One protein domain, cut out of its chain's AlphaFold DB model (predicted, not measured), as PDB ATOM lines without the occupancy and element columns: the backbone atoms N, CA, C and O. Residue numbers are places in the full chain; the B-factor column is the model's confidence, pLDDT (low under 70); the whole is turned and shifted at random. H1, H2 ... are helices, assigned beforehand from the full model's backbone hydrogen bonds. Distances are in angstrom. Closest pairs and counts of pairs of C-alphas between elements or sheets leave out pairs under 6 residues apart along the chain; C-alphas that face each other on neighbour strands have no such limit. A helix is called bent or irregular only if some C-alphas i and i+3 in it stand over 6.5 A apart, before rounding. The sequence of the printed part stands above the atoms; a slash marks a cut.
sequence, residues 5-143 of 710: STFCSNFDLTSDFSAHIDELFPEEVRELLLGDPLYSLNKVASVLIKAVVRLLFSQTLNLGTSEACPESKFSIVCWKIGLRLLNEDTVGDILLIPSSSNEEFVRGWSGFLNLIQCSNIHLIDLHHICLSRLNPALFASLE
ATOM      1  N   SER A   5     -49.305 -45.782  -2.390       31.61
ATOM      2  CA  SER A   5     -49.547 -47.139  -1.882       31.61
ATOM      3  C   SER A   5     -49.955 -48.154  -2.957       31.61
ATOM      4  O   SER A   5     -49.640 -49.331  -2.829       31.61
ATOM      5  N   THR A   6     -50.614 -47.713  -4.034       32.47
ATOM      6  CA  THR A   6     -50.994 -48.567  -5.176       32.47
ATOM      7  C   THR A   6     -49.852 -48.734  -6.183       32.47
ATOM      8  O   THR A   6     -49.887 -49.639  -7.013       32.47
ATOM      9  N   PHE A   7     -48.816 -47.890  -6.114       32.16
ATOM     10  CA  PHE A   7     -47.596 -48.056  -6.908       32.16
ATOM     11  C   PHE A   7     -46.678 -49.123  -6.290       32.16
ATOM     12  O   PHE A   7     -46.118 -49.944  -7.013       32.16
ATOM     13  N   CYS A   8     -46.599 -49.173  -4.954       32.09
ATOM     14  CA  CYS A   8     -45.851 -50.193  -4.213       32.09
ATOM     15  C   CYS A   8     -46.441 -51.608  -4.316       32.09
ATOM     16  O   CYS A   8     -45.719 -52.564  -4.075       32.09
ATOM     17  N   SER A   9     -47.724 -51.757  -4.661       33.59
ATOM     18  CA  SER A   9     -48.371 -53.071  -4.799       33.59
ATOM     19  C   SER A   9     -48.231 -53.696  -6.191       33.59
ATOM     20  O   SER A   9     -48.494 -54.882  -6.345       33.59
ATOM     21  N   ASN A  10     -47.869 -52.909  -7.213       30.92
ATOM     22  CA  ASN A  10     -47.814 -53.372  -8.609       30.92
ATOM     23  C   ASN A  10     -46.401 -53.746  -9.078       30.92
ATOM     24  O   ASN A  10     -46.248 -54.405 -10.103       30.92
ATOM     25  N   PHE A  11     -45.380 -53.327  -8.338       31.81
ATOM     26  CA  PHE A  11     -44.031 -53.864  -8.438       31.81
ATOM     27  C   PHE A  11     -43.804 -54.651  -7.154       31.81
ATOM     28  O   PHE A  11     -43.944 -54.060  -6.088       31.81
ATOM     29  N   ASP A  12     -43.473 -55.941  -7.246       33.22
ATOM     30  CA  ASP A  12     -42.930 -56.724  -6.127       33.22
ATOM     31  C   ASP A  12     -41.604 -56.080  -5.682       33.22
ATOM     32  O   ASP A  12     -40.504 -56.496  -6.044       33.22
ATOM     33  N   LEU A  13     -41.717 -54.971  -4.957       37.72
ATOM     34  CA  LEU A  13     -40.648 -54.362  -4.200       37.72
ATOM     35  C   LEU A  13     -40.443 -55.302  -3.020       37.72
ATOM     36  O   LEU A  13     -41.315 -55.431  -2.160       37.72
ATOM     37  N   THR A  14     -39.319 -56.009  -3.028       40.03
ATOM     38  CA  THR A  14     -38.913 -56.909  -1.949       40.03
ATOM     39  C   THR A  14     -39.085 -56.216  -0.591       40.03
ATOM     40  O   THR A  14     -38.906 -55.002  -0.471       40.03
ATOM     41  N   SER A  15     -39.459 -56.973   0.444       39.38
ATOM     42  CA  SER A  15     -39.776 -56.474   1.797       39.38
ATOM     43  C   SER A  15     -38.695 -55.585   2.433       39.38
ATOM     44  O   SER A  15     -38.979 -54.828   3.356       39.38
ATOM     45  N   ASP A  16     -37.466 -55.640   1.923       41.97
ATOM     46  CA  ASP A  16     -36.362 -54.780   2.347       41.97
ATOM     47  C   ASP A  16     -36.498 -53.340   1.832       41.97
ATOM     48  O   ASP A  16     -36.070 -52.400   2.505       41.97
ATOM     49  N   PHE A  17     -37.123 -53.135   0.670       41.59
ATOM     50  CA  PHE A  17     -37.328 -51.815   0.074       41.59
ATOM     51  C   PHE A  17     -38.366 -51.004   0.855       41.59
ATOM     52  O   PHE A  17     -38.153 -49.818   1.091       41.59
ATOM     53  N   SER A  18     -39.456 -51.630   1.316       44.00
ATOM     54  CA  SER A  18     -40.470 -50.963   2.148       44.00
ATOM     55  C   SER A  18     -39.947 -50.611   3.542       44.00
ATOM     56  O   SER A  18     -40.231 -49.522   4.030       44.00
ATOM     57  N   ALA A  19     -39.109 -51.461   4.145       46.19
ATOM     58  CA  ALA A  19     -38.480 -51.175   5.436       46.19
ATOM     59  C   ALA A  19     -37.460 -50.020   5.362       46.19
ATOM     60  O   ALA A  19     -37.371 -49.214   6.285       46.19
ATOM     61  N   HIS A  20     -36.722 -49.888   4.252       47.81
ATOM     62  CA  HIS A  20     -35.786 -48.773   4.050       47.81
ATOM     63  C   HIS A  20     -36.497 -47.431   3.811       47.81
ATOM     64  O   HIS A  20     -35.945 -46.383   4.145       47.81
ATOM     65  N   ILE A  21     -37.711 -47.440   3.247       51.06
ATOM     66  CA  ILE A  21     -38.529 -46.233   3.035       51.06
ATOM     67  C   ILE A  21     -38.825 -45.549   4.381       51.06
ATOM     68  O   ILE A  21     -38.633 -44.337   4.493       51.06
ATOM     69  N   ASP A  22     -39.198 -46.306   5.414       48.28
ATOM     70  CA  ASP A  22     -39.548 -45.750   6.730       48.28
ATOM     71  C   ASP A  22     -38.358 -45.098   7.463       48.28
ATOM     72  O   ASP A  22     -38.554 -44.212   8.294       48.28
ATOM     73  N   GLU A  23     -37.118 -45.484   7.136       53.22
ATOM     74  CA  GLU A  23     -35.895 -44.953   7.761       53.22
ATOM     75  C   GLU A  23     -35.257 -43.791   6.961       53.22
ATOM     76  O   GLU A  23     -34.506 -42.982   7.511       53.22
ATOM     77  N   LEU A  24     -35.554 -43.684   5.657       53.25
ATOM     78  CA  LEU A  24     -34.910 -42.739   4.731       53.25
ATOM     79  C   LEU A  24     -35.679 -41.426   4.517       53.25
ATOM     80  O   LEU A  24     -35.050 -40.423   4.158       53.25
ATOM     81  N   PHE A  25     -37.004 -41.405   4.706       60.41
ATOM     82  CA  PHE A  25     -37.827 -40.218   4.449       60.41
ATOM     83  C   PHE A  25     -38.072 -39.385   5.720       60.41
ATOM     84  O   PHE A  25     -38.646 -39.888   6.684       60.41
ATOM     85  N   PRO A  26     -37.707 -38.087   5.730       60.41
ATOM     86  CA  PRO A  26     -38.120 -37.158   6.783       60.41
ATOM     87  C   PRO A  26     -39.650 -37.049   6.865       60.41
ATOM     88  O   PRO A  26     -40.326 -37.151   5.838       60.41
ATOM     89  N   GLU A  27     -40.203 -36.779   8.054       57.53
ATOM     90  CA  GLU A  27     -41.663 -36.682   8.256       57.53
ATOM     91  C   GLU A  27     -42.333 -35.673   7.305       57.53
ATOM     92  O   GLU A  27     -43.415 -35.935   6.789       57.53
ATOM     93  N   GLU A  28     -41.627 -34.595   6.962       56.03
ATOM     94  CA  GLU A  28     -42.037 -33.552   6.011       56.03
ATOM     95  C   GLU A  28     -42.320 -34.096   4.594       56.03
ATOM     96  O   GLU A  28     -43.187 -33.596   3.878       56.03
ATOM     97  N   VAL A  29     -41.590 -35.135   4.169       58.47
ATOM     98  CA  VAL A  29     -41.798 -35.806   2.876       58.47
ATOM     99  C   VAL A  29     -42.980 -36.771   2.952       58.47
ATOM    100  O   VAL A  29     -43.729 -36.917   1.985       58.47
ATOM    101  N   ARG A  30     -43.186 -37.400   4.115       59.50
ATOM    102  CA  ARG A  30     -44.321 -38.292   4.365       59.50
ATOM    103  C   ARG A  30     -45.640 -37.521   4.367       59.50
ATOM    104  O   ARG A  30     -46.597 -37.970   3.747       59.50
ATOM    105  N   GLU A  31     -45.671 -36.344   4.984       56.75
ATOM    106  CA  GLU A  31     -46.829 -35.439   4.975       56.75
ATOM    107  C   GLU A  31     -47.184 -34.963   3.555       56.75
ATOM    108  O   GLU A  31     -48.359 -34.915   3.191       56.75
ATOM    109  N   LEU A  32     -46.179 -34.716   2.704       57.38
ATOM    110  CA  LEU A  32     -46.391 -34.375   1.292       57.38
ATOM    111  C   LEU A  32     -46.997 -35.542   0.489       57.38
ATOM    112  O   LEU A  32     -47.909 -35.338  -0.311       57.38
ATOM    113  N   LEU A  33     -46.512 -36.771   0.701       60.91
ATOM    114  CA  LEU A  33     -47.038 -37.981   0.048       60.91
ATOM    115  C   LEU A  33     -48.461 -38.341   0.516       60.91
ATOM    116  O   LEU A  33     -49.171 -39.056  -0.194       60.91
ATOM    117  N   LEU A  34     -48.878 -37.833   1.681       59.25
ATOM    118  CA  LEU A  34     -50.212 -38.010   2.262       59.25
ATOM    119  C   LEU A  34     -51.238 -36.952   1.804       59.25
ATOM    120  O   LEU A  34     -52.420 -37.113   2.100       59.25
ATOM    121  N   GLY A  35     -50.831 -35.947   1.013       53.88
ATOM    122  CA  GLY A  35     -51.756 -35.140   0.203       53.88
ATOM    123  C   GLY A  35     -51.945 -33.661   0.568       53.88
ATOM    124  O   GLY A  35     -52.913 -33.073   0.089       53.88
ATOM    125  N   ASP A  36     -51.057 -33.041   1.352       54.06
ATOM    126  CA  ASP A  36     -51.182 -31.621   1.749       54.06
ATOM    127  C   ASP A  36     -50.489 -30.613   0.781       54.06
ATOM    128  O   ASP A  36     -49.722 -31.013  -0.101       54.06
ATOM    129  N   PRO A  37     -50.808 -29.298   0.834       55.81
ATOM    130  CA  PRO A  37     -50.987 -28.466  -0.358       55.81
ATOM    131  C   PRO A  37     -49.685 -28.024  -1.044       55.81
ATOM    132  O   PRO A  37     -48.713 -27.628  -0.412       55.81
ATOM    133  N   LEU A  38     -49.754 -27.956  -2.379       52.94
ATOM    134  CA  LEU A  38     -48.754 -27.552  -3.390       52.94
ATOM    135  C   LEU A  38     -47.767 -26.407  -3.045       52.94
ATOM    136  O   LEU A  38     -46.735 -26.287  -3.704       52.94
ATOM    137  N   TYR A  39     -48.036 -25.564  -2.045       54.16
ATOM    138  CA  TYR A  39     -47.174 -24.444  -1.645       54.16
ATOM    139  C   TYR A  39     -45.927 -24.883  -0.849       54.16
ATOM    140  O   TYR A  39     -44.872 -24.253  -0.949       54.16
ATOM    141  N   SER A  40     -45.997 -25.992  -0.106       56.16
ATOM    142  CA  SER A  40     -44.841 -26.604   0.575       56.16
ATOM    143  C   SER A  40     -43.949 -27.408  -0.380       56.16
ATOM    144  O   SER A  40     -42.784 -27.662  -0.067       56.16
ATOM    145  N   LEU A  41     -44.437 -27.719  -1.586       57.59
ATOM    146  CA  LEU A  41     -43.752 -28.568  -2.558       57.59
ATOM    147  C   LEU A  41     -42.397 -27.998  -2.993       57.59
ATOM    148  O   LEU A  41     -41.467 -28.764  -3.172       57.59
ATOM    149  N   ASN A  42     -42.223 -26.677  -3.089       59.16
ATOM    150  CA  ASN A  42     -40.935 -26.100  -3.501       59.16
ATOM    151  C   ASN A  42     -39.845 -26.234  -2.413       59.16
ATOM    152  O   ASN A  42     -38.670 -26.413  -2.723       59.16
ATOM    153  N   LYS A  43     -40.229 -26.205  -1.124       61.50
ATOM    154  CA  LYS A  43     -39.307 -26.455   0.001       61.50
ATOM    155  C   LYS A  43     -39.038 -27.947   0.195       61.50
ATOM    156  O   LYS A  43     -37.899 -28.336   0.435       61.50
ATOM    157  N   VAL A  44     -40.073 -28.777   0.055       66.62
ATOM    158  CA  VAL A  44     -39.984 -30.230   0.247       66.62
ATOM    159  C   VAL A  44     -39.393 -30.932  -0.980       66.62
ATOM    160  O   VAL A  44     -38.769 -31.972  -0.824       66.62
ATOM    161  N   ALA A  45     -39.482 -30.365  -2.189       69.44
ATOM    162  CA  ALA A  45     -38.961 -30.977  -3.417       69.44
ATOM    163  C   ALA A  45     -37.457 -31.242  -3.344       69.44
ATOM    164  O   ALA A  45     -37.020 -32.319  -3.735       69.44
ATOM    165  N   SER A  46     -36.664 -30.307  -2.809       74.06
ATOM    166  CA  SER A  46     -35.225 -30.539  -2.625       74.06
ATOM    167  C   SER A  46     -34.977 -31.713  -1.671       74.06
ATOM    168  O   SER A  46     -34.191 -32.603  -1.981       74.06
ATOM    169  N   VAL A  47     -35.707 -31.775  -0.554       73.50
ATOM    170  CA  VAL A  47     -35.600 -32.855   0.442       73.50
ATOM    171  C   VAL A  47     -36.055 -34.201  -0.134       73.50
ATOM    172  O   VAL A  47     -35.385 -35.213   0.056       73.50
ATOM    173  N   LEU A  48     -37.147 -34.208  -0.901       76.62
ATOM    174  CA  LEU A  48     -37.668 -35.377  -1.599       76.62
ATOM    175  C   LEU A  48     -36.669 -35.883  -2.643       76.62
ATOM    176  O   LEU A  48     -36.397 -37.077  -2.675       76.62
ATOM    177  N   ILE A  49     -36.082 -35.001  -3.459       80.25
ATOM    178  CA  ILE A  49     -35.060 -35.384  -4.443       80.25
ATOM    179  C   ILE A  49     -33.863 -36.025  -3.736       80.25
ATOM    180  O   ILE A  49     -33.409 -37.083  -4.162       80.25
ATOM    181  N   LYS A  50     -33.389 -35.446  -2.626       80.94
ATOM    182  CA  LYS A  50     -32.291 -36.019  -1.828       80.94
ATOM    183  C   LYS A  50     -32.646 -37.394  -1.263       80.94
ATOM    184  O   LYS A  50     -31.851 -38.321  -1.384       80.94
ATOM    185  N   ALA A  51     -33.843 -37.557  -0.701       76.81
ATOM    186  CA  ALA A  51     -34.303 -38.838  -0.170       76.81
ATOM    187  C   ALA A  51     -34.462 -39.904  -1.272       76.81
ATOM    188  O   ALA A  51     -34.019 -41.038  -1.102       76.81
ATOM    189  N   VAL A  52     -34.997 -39.524  -2.438       82.12
ATOM    190  CA  VAL A  52     -35.089 -40.394  -3.621       82.12
ATOM    191  C   VAL A  52     -33.697 -40.794  -4.107       82.12
ATOM    192  O   VAL A  52     -33.464 -41.970  -4.363       82.12
ATOM    193  N   VAL A  53     -32.744 -39.862  -4.184       84.31
ATOM    194  CA  VAL A  53     -31.349 -40.174  -4.532       84.31
ATOM    195  C   VAL A  53     -30.763 -41.182  -3.539       84.31
ATOM    196  O   VAL A  53     -30.221 -42.198  -3.972       84.31
ATOM    197  N   ARG A  54     -30.933 -40.985  -2.223       82.94
ATOM    198  CA  ARG A  54     -30.447 -41.943  -1.210       82.94
ATOM    199  C   ARG A  54     -31.030 -43.340  -1.396       82.94
ATOM    200  O   ARG A  54     -30.297 -44.320  -1.315       82.94
ATOM    201  N   LEU A  55     -32.328 -43.422  -1.670       82.38
ATOM    202  CA  LEU A  55     -33.049 -44.677  -1.866       82.38
ATOM    203  C   LEU A  55     -32.663 -45.391  -3.173       82.38
ATOM    204  O   LEU A  55     -32.570 -46.614  -3.214       82.38
ATOM    205  N   LEU A  56     -32.386 -44.645  -4.243       86.62
ATOM    206  CA  LEU A  56     -31.927 -45.226  -5.506       86.62
ATOM    207  C   LEU A  56     -30.498 -45.775  -5.395       86.62
ATOM    208  O   LEU A  56     -30.223 -46.859  -5.905       86.62
ATOM    209  N   PHE A  57     -29.600 -45.061  -4.707       85.75
ATOM    210  CA  PHE A  57     -28.209 -45.489  -4.507       85.75
ATOM    211  C   PHE A  57     -28.018 -46.474  -3.340       85.75
ATOM    212  O   PHE A  57     -26.930 -47.041  -3.208       85.75
ATOM    213  N   SER A  58     -29.032 -46.708  -2.496       84.62
ATOM    214  CA  SER A  58     -28.992 -47.754  -1.462       84.62
ATOM    215  C   SER A  58     -29.170 -49.161  -2.041       84.62
ATOM    216  O   SER A  58     -28.750 -50.129  -1.402       84.62
ATOM    217  N   GLN A  59     -29.717 -49.267  -3.261       84.56
ATOM    218  CA  GLN A  59     -29.815 -50.522  -4.004       84.56
ATOM    219  C   GLN A  59     -28.427 -51.100  -4.274       84.56
ATOM    220  O   GLN A  59     -27.533 -50.404  -4.765       84.56
ATOM    221  N   THR A  60     -28.246 -52.381  -3.966       83.81
ATOM    222  CA  THR A  60     -26.977 -53.082  -4.149       83.81
ATOM    223  C   THR A  60     -26.750 -53.403  -5.625       83.81
ATOM    224  O   THR A  60     -27.590 -54.004  -6.301       83.81
ATOM    225  N   LEU A  61     -25.594 -52.992  -6.143       82.12
ATOM    226  CA  LEU A  61     -25.085 -53.422  -7.439       82.12
ATOM    227  C   LEU A  61     -24.212 -54.654  -7.251       82.12
ATOM    228  O   LEU A  61     -23.263 -54.623  -6.469       82.12
ATOM    229  N   ASN A  62     -24.508 -55.706  -8.006       81.31
ATOM    230  CA  ASN A  62     -23.642 -56.870  -8.125       81.31
ATOM    231  C   ASN A  62     -22.604 -56.615  -9.229       81.31
ATOM    232  O   ASN A  62     -22.969 -56.342 -10.372       81.31
ATOM    233  N   LEU A  63     -21.321 -56.679  -8.877       73.25
ATOM    234  CA  LEU A  63     -20.195 -56.525  -9.799       73.25
ATOM    235  C   LEU A  63     -19.784 -57.852 -10.472       73.25
ATOM    236  O   LEU A  63     -18.986 -57.823 -11.411       73.25
ATOM    237  N   GLY A  64     -20.313 -58.992 -10.013       65.00
ATOM    238  CA  GLY A  64     -20.035 -60.334 -10.533       65.00
ATOM    239  C   GLY A  64     -20.759 -60.680 -11.844       65.00
ATOM    240  O   GLY A  64     -21.778 -60.097 -12.201       65.00
ATOM    241  N   THR A  65     -20.226 -61.670 -12.566       54.06
ATOM    242  CA  THR A  65     -20.569 -62.063 -13.953       54.06
ATOM    243  C   THR A  65     -21.830 -62.926 -14.123       54.06
ATOM    244  O   THR A  65     -22.031 -63.512 -15.185       54.06
ATOM    245  N   SER A  66     -22.701 -63.057 -13.120       50.06
ATOM    246  CA  SER A  66     -23.863 -63.951 -13.246       50.06
ATOM    247  C   SER A  66     -25.069 -63.237 -13.870       50.06
ATOM    248  O   SER A  66     -25.781 -62.489 -13.203       50.06
ATOM    249  N   GLU A  67     -25.319 -63.504 -15.156       49.91
ATOM    250  CA  GLU A  67     -26.394 -62.934 -15.992       49.91
ATOM    251  C   GLU A  67     -27.842 -63.246 -15.538       49.91
ATOM    252  O   GLU A  67     -28.799 -62.861 -16.211       49.91
ATOM    253  N   ALA A  68     -28.056 -63.923 -14.407       45.00
ATOM    254  CA  ALA A  68     -29.313 -64.624 -14.141       45.00
ATOM    255  C   ALA A  68     -30.094 -64.179 -12.889       45.00
ATOM    256  O   ALA A  68     -30.912 -64.954 -12.401       45.00
ATOM    257  N   CYS A  69     -29.910 -62.955 -12.370       52.06
ATOM    258  CA  CYS A  69     -30.727 -62.470 -11.245       52.06
ATOM    259  C   CYS A  69     -31.619 -61.272 -11.643       52.06
ATOM    260  O   CYS A  69     -31.077 -60.218 -11.990       52.06
ATOM    261  N   PRO A  70     -32.965 -61.364 -11.597       52.97
ATOM    262  CA  PRO A  70     -33.869 -60.254 -11.938       52.97
ATOM    263  C   PRO A  70     -33.676 -59.021 -11.039       52.97
ATOM    264  O   PRO A  70     -33.836 -57.893 -11.510       52.97
ATOM    265  N   GLU A  71     -33.228 -59.221  -9.798       57.19
ATOM    266  CA  GLU A  71     -32.851 -58.152  -8.861       57.19
ATOM    267  C   GLU A  71     -31.730 -57.253  -9.416       57.19
ATOM    268  O   GLU A  71     -31.758 -56.038  -9.229       57.19
ATOM    269  N   SER A  72     -30.798 -57.804 -10.208       67.19
ATOM    270  CA  SER A  72     -29.722 -57.018 -10.832       67.19
ATOM    271  C   SER A  72     -30.247 -56.019 -11.870       67.19
ATOM    272  O   SER A  72     -29.755 -54.893 -11.948       67.19
ATOM    273  N   LYS A  73     -31.292 -56.380 -12.635       75.44
ATOM    274  CA  LYS A  73     -31.894 -55.496 -13.647       75.44
ATOM    275  C   LYS A  73     -32.608 -54.318 -12.993       75.44
ATOM    276  O   LYS A  73     -32.476 -53.191 -13.471       75.44
ATOM    277  N   PHE A  74     -33.324 -54.565 -11.896       80.06
ATOM    278  CA  PHE A  74     -33.966 -53.506 -11.120       80.06
ATOM    279  C   PHE A  74     -32.926 -52.551 -10.516       80.06
ATOM    280  O   PHE A  74     -33.021 -51.342 -10.734       80.06
ATOM    281  N   SER A  75     -31.872 -53.077  -9.878       82.81
ATOM    282  CA  SER A  75     -30.767 -52.261  -9.358       82.81
ATOM    283  C   SER A  75     -30.112 -51.403 -10.445       82.81
ATOM    284  O   SER A  75     -29.907 -50.209 -10.239       82.81
ATOM    285  N   ILE A  76     -29.853 -51.952 -11.639       83.06
ATOM    286  CA  ILE A  76     -29.288 -51.188 -12.766       83.06
ATOM    287  C   ILE A  76     -30.205 -50.023 -13.172       83.06
ATOM    288  O   ILE A  76     -29.721 -48.915 -13.414       83.06
ATOM    289  N   VAL A  77     -31.525 -50.234 -13.230       85.25
ATOM    290  CA  VAL A  77     -32.492 -49.168 -13.550       85.25
ATOM    291  C   VAL A  77     -32.503 -48.094 -12.460       85.25
ATOM    292  O   VAL A  77     -32.433 -46.905 -12.786       85.25
ATOM    293  N   CYS A  78     -32.521 -48.493 -11.186       86.25
ATOM    294  CA  CYS A  78     -32.457 -47.575 -10.048       86.25
ATOM    295  C   CYS A  78     -31.201 -46.701 -10.103       86.25
ATOM    296  O   CYS A  78     -31.298 -45.475 -10.029       86.25
ATOM    297  N   TRP A  79     -30.038 -47.303 -10.351       89.25
ATOM    298  CA  TRP A  79     -28.778 -46.579 -10.505       89.25
ATOM    299  C   TRP A  79     -28.768 -45.666 -11.730       89.25
ATOM    300  O   TRP A  79     -28.318 -44.524 -11.644       89.25
ATOM    301  N   LYS A  80     -29.324 -46.103 -12.864       87.94
ATOM    302  CA  LYS A  80     -29.431 -45.275 -14.074       87.94
ATOM    303  C   LYS A  80     -30.263 -44.015 -13.833       87.94
ATOM    304  O   LYS A  80     -29.905 -42.944 -14.324       87.94
ATOM    305  N   ILE A  81     -31.367 -44.129 -13.094       86.75
ATOM    306  CA  ILE A  81     -32.220 -42.992 -12.726       86.75
ATOM    307  C   ILE A  81     -31.527 -42.129 -11.664       86.75
ATOM    308  O   ILE A  81     -31.472 -40.911 -11.826       86.75
ATOM    309  N   GLY A  82     -30.919 -42.742 -10.646       87.50
ATOM    310  CA  GLY A  82     -30.178 -42.040  -9.595       87.50
ATOM    311  C   GLY A  82     -29.050 -41.179 -10.162       87.50
ATOM    312  O   GLY A  82     -28.965 -39.989  -9.873       87.50
ATOM    313  N   LEU A  83     -28.254 -41.726 -11.083       88.75
ATOM    314  CA  LEU A  83     -27.199 -40.990 -11.788       88.75
ATOM    315  C   LEU A  83     -27.730 -39.850 -12.663       88.75
ATOM    316  O   LEU A  83     -26.998 -38.908 -12.958       88.75
ATOM    317  N   ARG A  84     -28.988 -39.909 -13.117       87.25
ATOM    318  CA  ARG A  84     -29.604 -38.799 -13.860       87.25
ATOM    319  C   ARG A  84     -30.039 -37.653 -12.956       87.25
ATOM    320  O   ARG A  84     -30.036 -36.518 -13.425       87.25
ATOM    321  N   LEU A  85     -30.390 -37.958 -11.710       86.50
ATOM    322  CA  LEU A  85     -30.782 -36.989 -10.686       86.50
ATOM    323  C   LEU A  85     -29.581 -36.394  -9.938       86.50
ATOM    324  O   LEU A  85     -29.735 -35.388  -9.254       86.50
ATOM    325  N   LEU A  86     -28.395 -36.989 -10.093       87.88
ATOM    326  CA  LEU A  86     -27.176 -36.545  -9.431       87.88
ATOM    327  C   LEU A  86     -26.735 -35.145  -9.891       87.88
ATOM    328  O   LEU A  86     -26.519 -34.899 -11.083       87.88
ATOM    329  N   ASN A  87     -26.553 -34.252  -8.923       86.81
ATOM    330  CA  ASN A  87     -26.091 -32.875  -9.084       86.81
ATOM    331  C   ASN A  87     -25.286 -32.419  -7.847       86.81
ATOM    332  O   ASN A  87     -25.065 -33.198  -6.918       86.81
ATOM    333  N   GLU A  88     -24.858 -31.155  -7.835       85.25
ATOM    334  CA  GLU A  88     -24.096 -30.549  -6.728       85.25
ATOM    335  C   GLU A  88     -24.802 -30.658  -5.365       85.25
ATOM    336  O   GLU A  88     -24.152 -30.873  -4.345       85.25
ATOM    337  N   ASP A  89     -26.134 -30.564  -5.345       82.06
ATOM    338  CA  ASP A  89     -26.926 -30.546  -4.109       82.06
ATOM    339  C   ASP A  89     -27.186 -31.938  -3.517       82.06
ATOM    340  O   ASP A  89     -27.510 -32.045  -2.331       82.06
ATOM    341  N   THR A  90     -27.083 -32.988  -4.339       83.69
ATOM    342  CA  THR A  90     -27.461 -34.373  -4.001       83.69
ATOM    343  C   THR A  90     -26.267 -35.313  -3.855       83.69
ATOM    344  O   THR A  90     -26.398 -36.385  -3.270       83.69
ATOM    345  N   VAL A  91     -25.076 -34.942  -4.344       83.25
ATOM    346  CA  VAL A  91     -23.888 -35.815  -4.269       83.25
ATOM    347  C   VAL A  91     -23.461 -36.103  -2.826       83.25
ATOM    348  O   VAL A  91     -23.037 -37.217  -2.518       83.25
ATOM    349  N   GLY A  92     -23.647 -35.137  -1.921       80.81
ATOM    350  CA  GLY A  92     -23.372 -35.316  -0.495       80.81
ATOM    351  C   GLY A  92     -24.233 -36.405   0.148       80.81
ATOM    352  O   GLY A  92     -23.797 -37.062   1.089       80.81
ATOM    353  N   ASP A  93     -25.425 -36.662  -0.390       82.31
ATOM    354  CA  ASP A  93     -26.335 -37.675   0.138       82.31
ATOM    355  C   ASP A  93     -25.877 -39.104  -0.165       82.31
ATOM    356  O   ASP A  93     -26.146 -40.014   0.617       82.31
ATOM    357  N   ILE A  94     -25.126 -39.300  -1.251       84.50
ATOM    358  CA  ILE A  94     -24.526 -40.596  -1.591       84.50
ATOM    359  C   ILE A  94     -23.441 -40.980  -0.571       84.50
ATOM    360  O   ILE A  94     -23.268 -42.163  -0.270       84.50
ATOM    361  N   LEU A  95     -22.736 -39.990  -0.008       80.94
ATOM    362  CA  LEU A  95     -21.693 -40.193   1.006       80.94
ATOM    363  C   LEU A  95     -22.247 -40.685   2.350       80.94
ATOM    364  O   LEU A  95     -21.498 -41.247   3.144       80.94
ATOM    365  N   LEU A  96     -23.540 -40.474   2.612       79.81
ATOM    366  CA  LEU A  96     -24.199 -40.879   3.856       79.81
ATOM    367  C   LEU A  96     -24.653 -42.344   3.844       79.81
ATOM    368  O   LEU A  96     -25.010 -42.883   4.891       79.81
ATOM    369  N   ILE A  97     -24.656 -42.987   2.675       79.12
ATOM    370  CA  ILE A  97     -25.074 -44.382   2.529       79.12
ATOM    371  C   ILE A  97     -23.951 -45.288   3.055       79.12
ATOM    372  O   ILE A  97     -22.818 -45.182   2.575       79.12
ATOM    373  N   PRO A  98     -24.233 -46.211   3.995       73.31
ATOM    374  CA  PRO A  98     -23.214 -47.092   4.544       73.31
ATOM    375  C   PRO A  98     -22.593 -47.972   3.459       73.31
ATOM    376  O   PRO A  98     -23.308 -48.672   2.731       73.31
ATOM    377  N   SER A  99     -21.265 -47.988   3.397       71.31
ATOM    378  CA  SER A  99     -20.514 -48.897   2.533       71.31
ATOM    379  C   SER A  99     -20.894 -50.351   2.819       71.31
ATOM    380  O   SER A  99     -21.128 -50.738   3.966       71.31
ATOM    381  N   SER A 100     -20.965 -51.163   1.773       68.38
ATOM    382  CA  SER A 100     -21.090 -52.610   1.909       68.38
ATOM    383  C   SER A 100     -19.797 -53.226   2.450       68.38
ATOM    384  O   SER A 100     -18.703 -52.708   2.224       68.38
ATOM    385  N   SER A 101     -19.920 -54.341   3.174       60.03
ATOM    386  CA  SER A 101     -18.778 -55.124   3.661       60.03
ATOM    387  C   SER A 101     -18.205 -56.081   2.610       60.03
ATOM    388  O   SER A 101     -17.075 -56.527   2.766       60.03
ATOM    389  N   ASN A 102     -18.973 -56.396   1.560       68.12
ATOM    390  CA  ASN A 102     -18.560 -57.279   0.466       68.12
ATOM    391  C   ASN A 102     -18.103 -56.466  -0.749       68.12
ATOM    392  O   ASN A 102     -18.813 -55.562  -1.185       68.12
ATOM    393  N   GLU A 103     -16.960 -56.836  -1.331       68.38
ATOM    394  CA  GLU A 103     -16.413 -56.177  -2.528       68.38
ATOM    395  C   GLU A 103     -17.247 -56.442  -3.792       68.38
ATOM    396  O   GLU A 103     -17.278 -55.603  -4.687       68.38
ATOM    397  N   GLU A 104     -17.972 -57.562  -3.856       72.44
ATOM    398  CA  GLU A 104     -18.815 -57.924  -5.008       72.44
ATOM    399  C   GLU A 104     -20.157 -57.182  -5.043       72.44
ATOM    400  O   GLU A 104     -20.717 -56.964  -6.116       72.44
ATOM    401  N   PHE A 105     -20.673 -56.767  -3.884       80.00
ATOM    402  CA  PHE A 105     -21.964 -56.091  -3.761       80.00
ATOM    403  C   PHE A 105     -21.742 -54.687  -3.248       80.00
ATOM    404  O   PHE A 105     -21.441 -54.509  -2.073       80.00
ATOM    405  N   VAL A 106     -21.906 -53.681  -4.098       83.00
ATOM    406  CA  VAL A 106     -21.569 -52.290  -3.775       83.00
ATOM    407  C   VAL A 106     -22.808 -51.404  -3.749       83.00
ATOM    408  O   VAL A 106     -23.750 -51.611  -4.508       83.00
ATOM    409  N   ARG A 107     -22.820 -50.405  -2.862       86.00
ATOM    410  CA  ARG A 107     -23.900 -49.411  -2.759       86.00
ATOM    411  C   ARG A 107     -23.349 -48.029  -2.419       86.00
ATOM    412  O   ARG A 107     -22.209 -47.914  -1.972       86.00
ATOM    413  N   GLY A 108     -24.141 -46.983  -2.627       86.06
ATOM    414  CA  GLY A 108     -23.767 -45.618  -2.258       86.06
ATOM    415  C   GLY A 108     -22.444 -45.152  -2.870       86.06
ATOM    416  O   GLY A 108     -22.166 -45.390  -4.047       86.06
ATOM    417  N   TRP A 109     -21.612 -44.487  -2.062       87.81
ATOM    418  CA  TRP A 109     -20.351 -43.904  -2.533       87.81
ATOM    419  C   TRP A 109     -19.352 -44.944  -3.046       87.81
ATOM    420  O   TRP A 109     -18.724 -44.728  -4.082       87.81
ATOM    421  N   SER A 110     -19.229 -46.096  -2.379       84.94
ATOM    422  CA  SER A 110     -18.319 -47.155  -2.832       84.94
ATOM    423  C   SER A 110     -18.755 -47.738  -4.177       84.94
ATOM    424  O   SER A 110     -17.909 -48.014  -5.027       84.94
ATOM    425  N   GLY A 111     -20.063 -47.867  -4.419       84.88
ATOM    426  CA  GLY A 111     -20.589 -48.281  -5.722       84.88
ATOM    427  C   GLY A 111     -20.329 -47.248  -6.815       84.88
ATOM    428  O   GLY A 111     -19.872 -47.605  -7.899       84.88
ATOM    429  N   PHE A 112     -20.514 -45.960  -6.510       88.62
ATOM    430  CA  PHE A 112     -20.202 -44.876  -7.442       88.62
ATOM    431  C   PHE A 112     -18.716 -44.868  -7.841       88.62
ATOM    432  O   PHE A 112     -18.398 -44.782  -9.028       88.62
ATOM    433  N   LEU A 113     -17.802 -45.038  -6.879       87.69
ATOM    434  CA  LEU A 113     -16.364 -45.132  -7.152       87.69
ATOM    435  C   LEU A 113     -15.994 -46.376  -7.972       87.69
ATOM    436  O   LEU A 113     -15.172 -46.270  -8.878       87.69
ATOM    437  N   ASN A 114     -16.605 -47.533  -7.703       87.00
ATOM    438  CA  ASN A 114     -16.354 -48.754  -8.476       87.00
ATOM    439  C   ASN A 114     -16.840 -48.637  -9.927       87.00
ATOM    440  O   ASN A 114     -16.132 -49.066 -10.837       87.00
ATOM    441  N   LEU A 115     -17.989 -47.986 -10.153       87.00
ATOM    442  CA  LEU A 115     -18.461 -47.674 -11.503       87.00
ATOM    443  C   LEU A 115     -17.500 -46.752 -12.254       87.00
ATOM    444  O   LEU A 115     -17.428 -46.851 -13.470       87.00
ATOM    445  N   ILE A 116     -16.764 -45.869 -11.575       87.12
ATOM    446  CA  ILE A 116     -15.703 -45.067 -12.205       87.12
ATOM    447  C   ILE A 116     -14.454 -45.923 -12.450       87.12
ATOM    448  O   ILE A 116     -13.836 -45.804 -13.499       87.12
ATOM    449  N   GLN A 117     -14.075 -46.770 -11.492       82.81
ATOM    450  CA  GLN A 117     -12.800 -47.488 -11.484       82.81
ATOM    451  C   GLN A 117     -12.654 -48.510 -12.627       82.81
ATOM    452  O   GLN A 117     -11.545 -48.685 -13.134       82.81
ATOM    453  N   CYS A 118     -13.737 -49.186 -13.021       72.38
ATOM    454  CA  CYS A 118     -13.677 -50.294 -13.977       72.38
ATOM    455  C   CYS A 118     -14.808 -50.241 -15.014       72.38
ATOM    456  O   CYS A 118     -15.985 -50.143 -14.663       72.38
ATOM    457  N   SER A 119     -14.460 -50.421 -16.289       70.69
ATOM    458  CA  SER A 119     -15.405 -50.645 -17.384       70.69
ATOM    459  C   SER A 119     -15.848 -52.121 -17.416       70.69
ATOM    460  O   SER A 119     -15.324 -52.935 -18.179       70.69
ATOM    461  N   ASN A 120     -16.789 -52.520 -16.558       74.38
ATOM    462  CA  ASN A 120     -17.398 -53.851 -16.675       74.38
ATOM    463  C   ASN A 120     -18.359 -53.861 -17.878       74.38
ATOM    464  O   ASN A 120     -19.231 -52.996 -17.955       74.38
ATOM    465  N   ILE A 121     -18.233 -54.837 -18.788       72.38
ATOM    466  CA  ILE A 121     -19.084 -54.980 -19.987       72.38
ATOM    467  C   ILE A 121     -20.575 -54.933 -19.617       72.38
ATOM    468  O   ILE A 121     -21.368 -54.298 -20.309       72.38
ATOM    469  N   HIS A 122     -20.953 -55.524 -18.480       74.88
ATOM    470  CA  HIS A 122     -22.343 -55.568 -18.019       74.88
ATOM    471  C   HIS A 122     -22.860 -54.232 -17.456       74.88
ATOM    472  O   HIS A 122     -24.068 -54.012 -17.406       74.88
ATOM    473  N   LEU A 123     -21.966 -53.329 -17.041       80.69
ATOM    474  CA  LEU A 123     -22.302 -52.040 -16.420       80.69
ATOM    475  C   LEU A 123     -21.763 -50.848 -17.227       80.69
ATOM    476  O   LEU A 123     -21.693 -49.732 -16.709       80.69
ATOM    477  N   ILE A 124     -21.406 -51.060 -18.496       82.94
ATOM    478  CA  ILE A 124     -20.741 -50.054 -19.335       82.94
ATOM    479  C   ILE A 124     -21.607 -48.805 -19.560       82.94
ATOM    480  O   ILE A 124     -21.113 -47.678 -19.517       82.94
ATOM    481  N   ASP A 125     -22.925 -48.986 -19.675       84.06
ATOM    482  CA  ASP A 125     -23.894 -47.889 -19.747       84.06
ATOM    483  C   ASP A 125     -23.854 -47.012 -18.489       84.06
ATOM    484  O   ASP A 125     -23.843 -45.782 -18.577       84.06
ATOM    485  N   LEU A 126     -23.830 -47.635 -17.305       87.06
ATOM    486  CA  LEU A 126     -23.760 -46.914 -16.033       87.06
ATOM    487  C   LEU A 126     -22.409 -46.216 -15.885       87.06
ATOM    488  O   LEU A 126     -22.382 -45.048 -15.508       87.06
ATOM    489  N   HIS A 127     -21.317 -46.888 -16.252       89.31
ATOM    490  CA  HIS A 127     -19.969 -46.325 -16.279       89.31
ATOM    491  C   HIS A 127     -19.910 -45.029 -17.108       89.31
ATOM    492  O   HIS A 127     -19.502 -43.979 -16.603       89.31
ATOM    493  N   HIS A 128     -20.400 -45.047 -18.350       88.38
ATOM    494  CA  HIS A 128     -20.406 -43.854 -19.202       88.38
ATOM    495  C   HIS A 128     -21.306 -42.736 -18.662       88.38
ATOM    496  O   HIS A 128     -20.927 -41.561 -18.719       88.38
ATOM    497  N   ILE A 129     -22.471 -43.073 -18.094       88.56
ATOM    498  CA  ILE A 129     -23.339 -42.081 -17.449       88.56
ATOM    499  C   ILE A 129     -22.621 -41.458 -16.242       88.56
ATOM    500  O   ILE A 129     -22.605 -40.230 -16.140       88.56
ATOM    501  N   CYS A 130     -21.970 -42.253 -15.385       89.75
ATOM    502  CA  CYS A 130     -21.170 -41.765 -14.255       89.75
ATOM    503  C   CYS A 130     -20.111 -40.756 -14.710       89.75
ATOM    504  O   CYS A 130     -20.091 -39.625 -14.224       89.75
ATOM    505  N   LEU A 131     -19.275 -41.123 -15.688       90.00
ATOM    506  CA  LEU A 131     -18.223 -40.237 -16.197       90.00
ATOM    507  C   LEU A 131     -18.789 -38.958 -16.829       90.00
ATOM    508  O   LEU A 131     -18.206 -37.885 -16.686       90.00
ATOM    509  N   SER A 132     -19.946 -39.033 -17.496       88.31
ATOM    510  CA  SER A 132     -20.584 -37.854 -18.099       88.31
ATOM    511  C   SER A 132     -21.051 -36.823 -17.061       88.31
ATOM    512  O   SER A 132     -20.991 -35.614 -17.329       88.31
ATOM    513  N   ARG A 133     -21.469 -37.303 -15.878       88.81
ATOM    514  CA  ARG A 133     -21.976 -36.505 -14.752       88.81
ATOM    515  C   ARG A 133     -20.876 -35.835 -13.941       88.81
ATOM    516  O   ARG A 133     -21.150 -34.817 -13.311       88.81
ATOM    517  N   LEU A 134     -19.648 -36.349 -13.992       89.19
ATOM    518  CA  LEU A 134     -18.484 -35.699 -13.396       89.19
ATOM    519  C   LEU A 134     -18.212 -34.368 -14.115       89.19
ATOM    520  O   LEU A 134     -17.660 -34.314 -15.216       89.19
ATOM    521  N   ASN A 135     -18.649 -33.278 -13.491       88.69
ATOM    522  CA  ASN A 135     -18.503 -31.913 -13.975       88.69
ATOM    523  C   ASN A 135     -17.801 -31.056 -12.893       88.69
ATOM    524  O   ASN A 135     -17.705 -31.486 -11.739       88.69
ATOM    525  N   PRO A 136     -17.281 -29.862 -13.235       86.06
ATOM    526  CA  PRO A 136     -16.519 -29.068 -12.274       86.06
ATOM    527  C   PRO A 136     -17.346 -28.591 -11.070       86.06
ATOM    528  O   PRO A 136     -16.788 -28.440  -9.988       86.06
ATOM    529  N   ALA A 137     -18.657 -28.391 -11.219       85.56
ATOM    530  CA  ALA A 137     -19.516 -27.926 -10.131       85.56
ATOM    531  C   ALA A 137     -19.798 -29.038  -9.100       85.56
ATOM    532  O   ALA A 137     -19.584 -28.841  -7.904       85.56
ATOM    533  N   LEU A 138     -20.149 -30.244  -9.557       86.94
ATOM    534  CA  LEU A 138     -20.288 -31.437  -8.718       86.94
ATOM    535  C   LEU A 138     -18.961 -31.749  -8.030       86.94
ATOM    536  O   LEU A 138     -18.933 -31.990  -6.827       86.94
ATOM    537  N   PHE A 139     -17.847 -31.675  -8.759       87.56
ATOM    538  CA  PHE A 139     -16.531 -31.884  -8.167       87.56
ATOM    539  C   PHE A 139     -16.211 -30.843  -7.086       87.56
ATOM    540  O   PHE A 139     -15.740 -31.223  -6.020       87.56
ATOM    541  N   ALA A 140     -16.522 -29.560  -7.300       84.56
ATOM    542  CA  ALA A 140     -16.331 -28.506  -6.300       84.56
ATOM    543  C   ALA A 140     -17.216 -28.693  -5.053       84.56
ATOM    544  O   ALA A 140     -16.746 -28.493  -3.937       84.56
ATOM    545  N   SER A 141     -18.463 -29.155  -5.207       83.94
ATOM    546  CA  SER A 141     -19.377 -29.395  -4.071       83.94
ATOM    547  C   SER A 141     -18.852 -30.428  -3.057       83.94
ATOM    548  O   SER A 141     -19.205 -30.405  -1.875       83.94
ATOM    549  N   LEU A 142     -17.940 -31.302  -3.490       82.25
ATOM    550  CA  LEU A 142     -17.318 -32.327  -2.656       82.25
ATOM    551  C   LEU A 142     -16.193 -31.804  -1.749       82.25
ATOM    552  O   LEU A 142     -15.763 -32.538  -0.862       82.25
ATOM    553  N   GLU A 143     -15.731 -30.563  -1.931       73.00
ATOM    554  CA  GLU A 143     -14.643 -29.961  -1.139       73.00
ATOM    555  C   GLU A 143     -15.004 -29.820   0.351       73.00
ATOM    556  O   GLU A 143     -14.153 -29.953   1.227       73.00
TER     557      GLU A 143
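Overview. This is residues 5 to 143 of the 710 residues of an uncharacterized protein of Schistosoma mattheei (UniProt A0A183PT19). A long helix, H3, runs from an outlying end, where H2 packs crosswise on its first half, into a body of helices, where its second half has H1 on one side and H4 and H5 on others. In that body H4 and H7 lie side by side, H6 crosses H7, and H8 packs on the short H5 at a corner of the model; residues 34 to 39, before H3, stick out. The printed part has 139 residues with eight named helices, H1 to H8 in order, and no named strand: the class is all helix. It is compact, with a radius of gyration of the C-alphas of 15.8 A, and spans 46 by 38 by 24 A.

Arrangement. H1, residues 15 to 24, touches H3, residues 41 to 58, with Leu 24 and Ala 51 the closest C-alphas at 6.3 A, at a steep tilt of 44 degrees, opposite ways. H2, residues 27 to 33, touches residues 41 to 48 of H3, about perpendicular at 81 degrees; the C-alphas of Val 29 and Leu 48 are closest at 6.1 A. H3 is the hub, touching five helices. It forms a helical hairpin with H4, residues 70 to 85, at a steep tilt of 39 degrees, with the C-alphas of Leu 56 and Cys 78 closest at 5.1 A. H5, residues 91 to 94, touches H3, the closest C-alphas being those of Arg 54 and Asp 93 at 6.1 A. H6, residues 108 to 117, only just touches H3, with 3 pairs of C-alphas within 8 A, the closest those of Phe 57 and Gly 108 at 5.0 A. H7, residues 121 to 133, touches H4 at a shallow tilt of 14 degrees, the same way, with the C-alphas of Lys 80 and Leu 126 closest at 6.2 A. H6 and H7 touch, about perpendicular at 77 degrees, with the C-alphas of Leu 115 and His 127 closest at 5.2 A. H8, residues 136 to 143, touches H5, with the C-alphas of Gly 92 and Leu 142 closest at 7.1 A; it is apart from H7. The helix packing is mostly crossed. Every O i to N i+4 pair is within hydrogen-bond range in H2, H4 and H6, against 4 of 6 in H1, 12 of 14 in H3, 7 of 9 in H7 and 2 of 4 in H8; H5 is too short for such a pair.

Along the chain. H1 begins at C-alpha 15, (-39.776, -56.474, 1.797). H3 is 24.2 A long, H4 23.5 A and H7 19.4 A. H7 is irregular: C-alphas 122 and 125 are 8.0 A apart. H8 ends at C-alpha 143, (-14.643, -29.961, -1.139).

Size, cuts and confidence. The C-alphas of Tyr 39 and Thr 65, the two farthest apart, are 47.7 A apart. The printed part has no cut; the links from H3 to H4 and from H5 to H6 are long. Residues 61 to 62 pair with residues 105 to 106, antiparallel. The mean pLDDT of the printed part is 70.9, and residues 5 to 45, 64 to 72 and 100 to 103 are under 70.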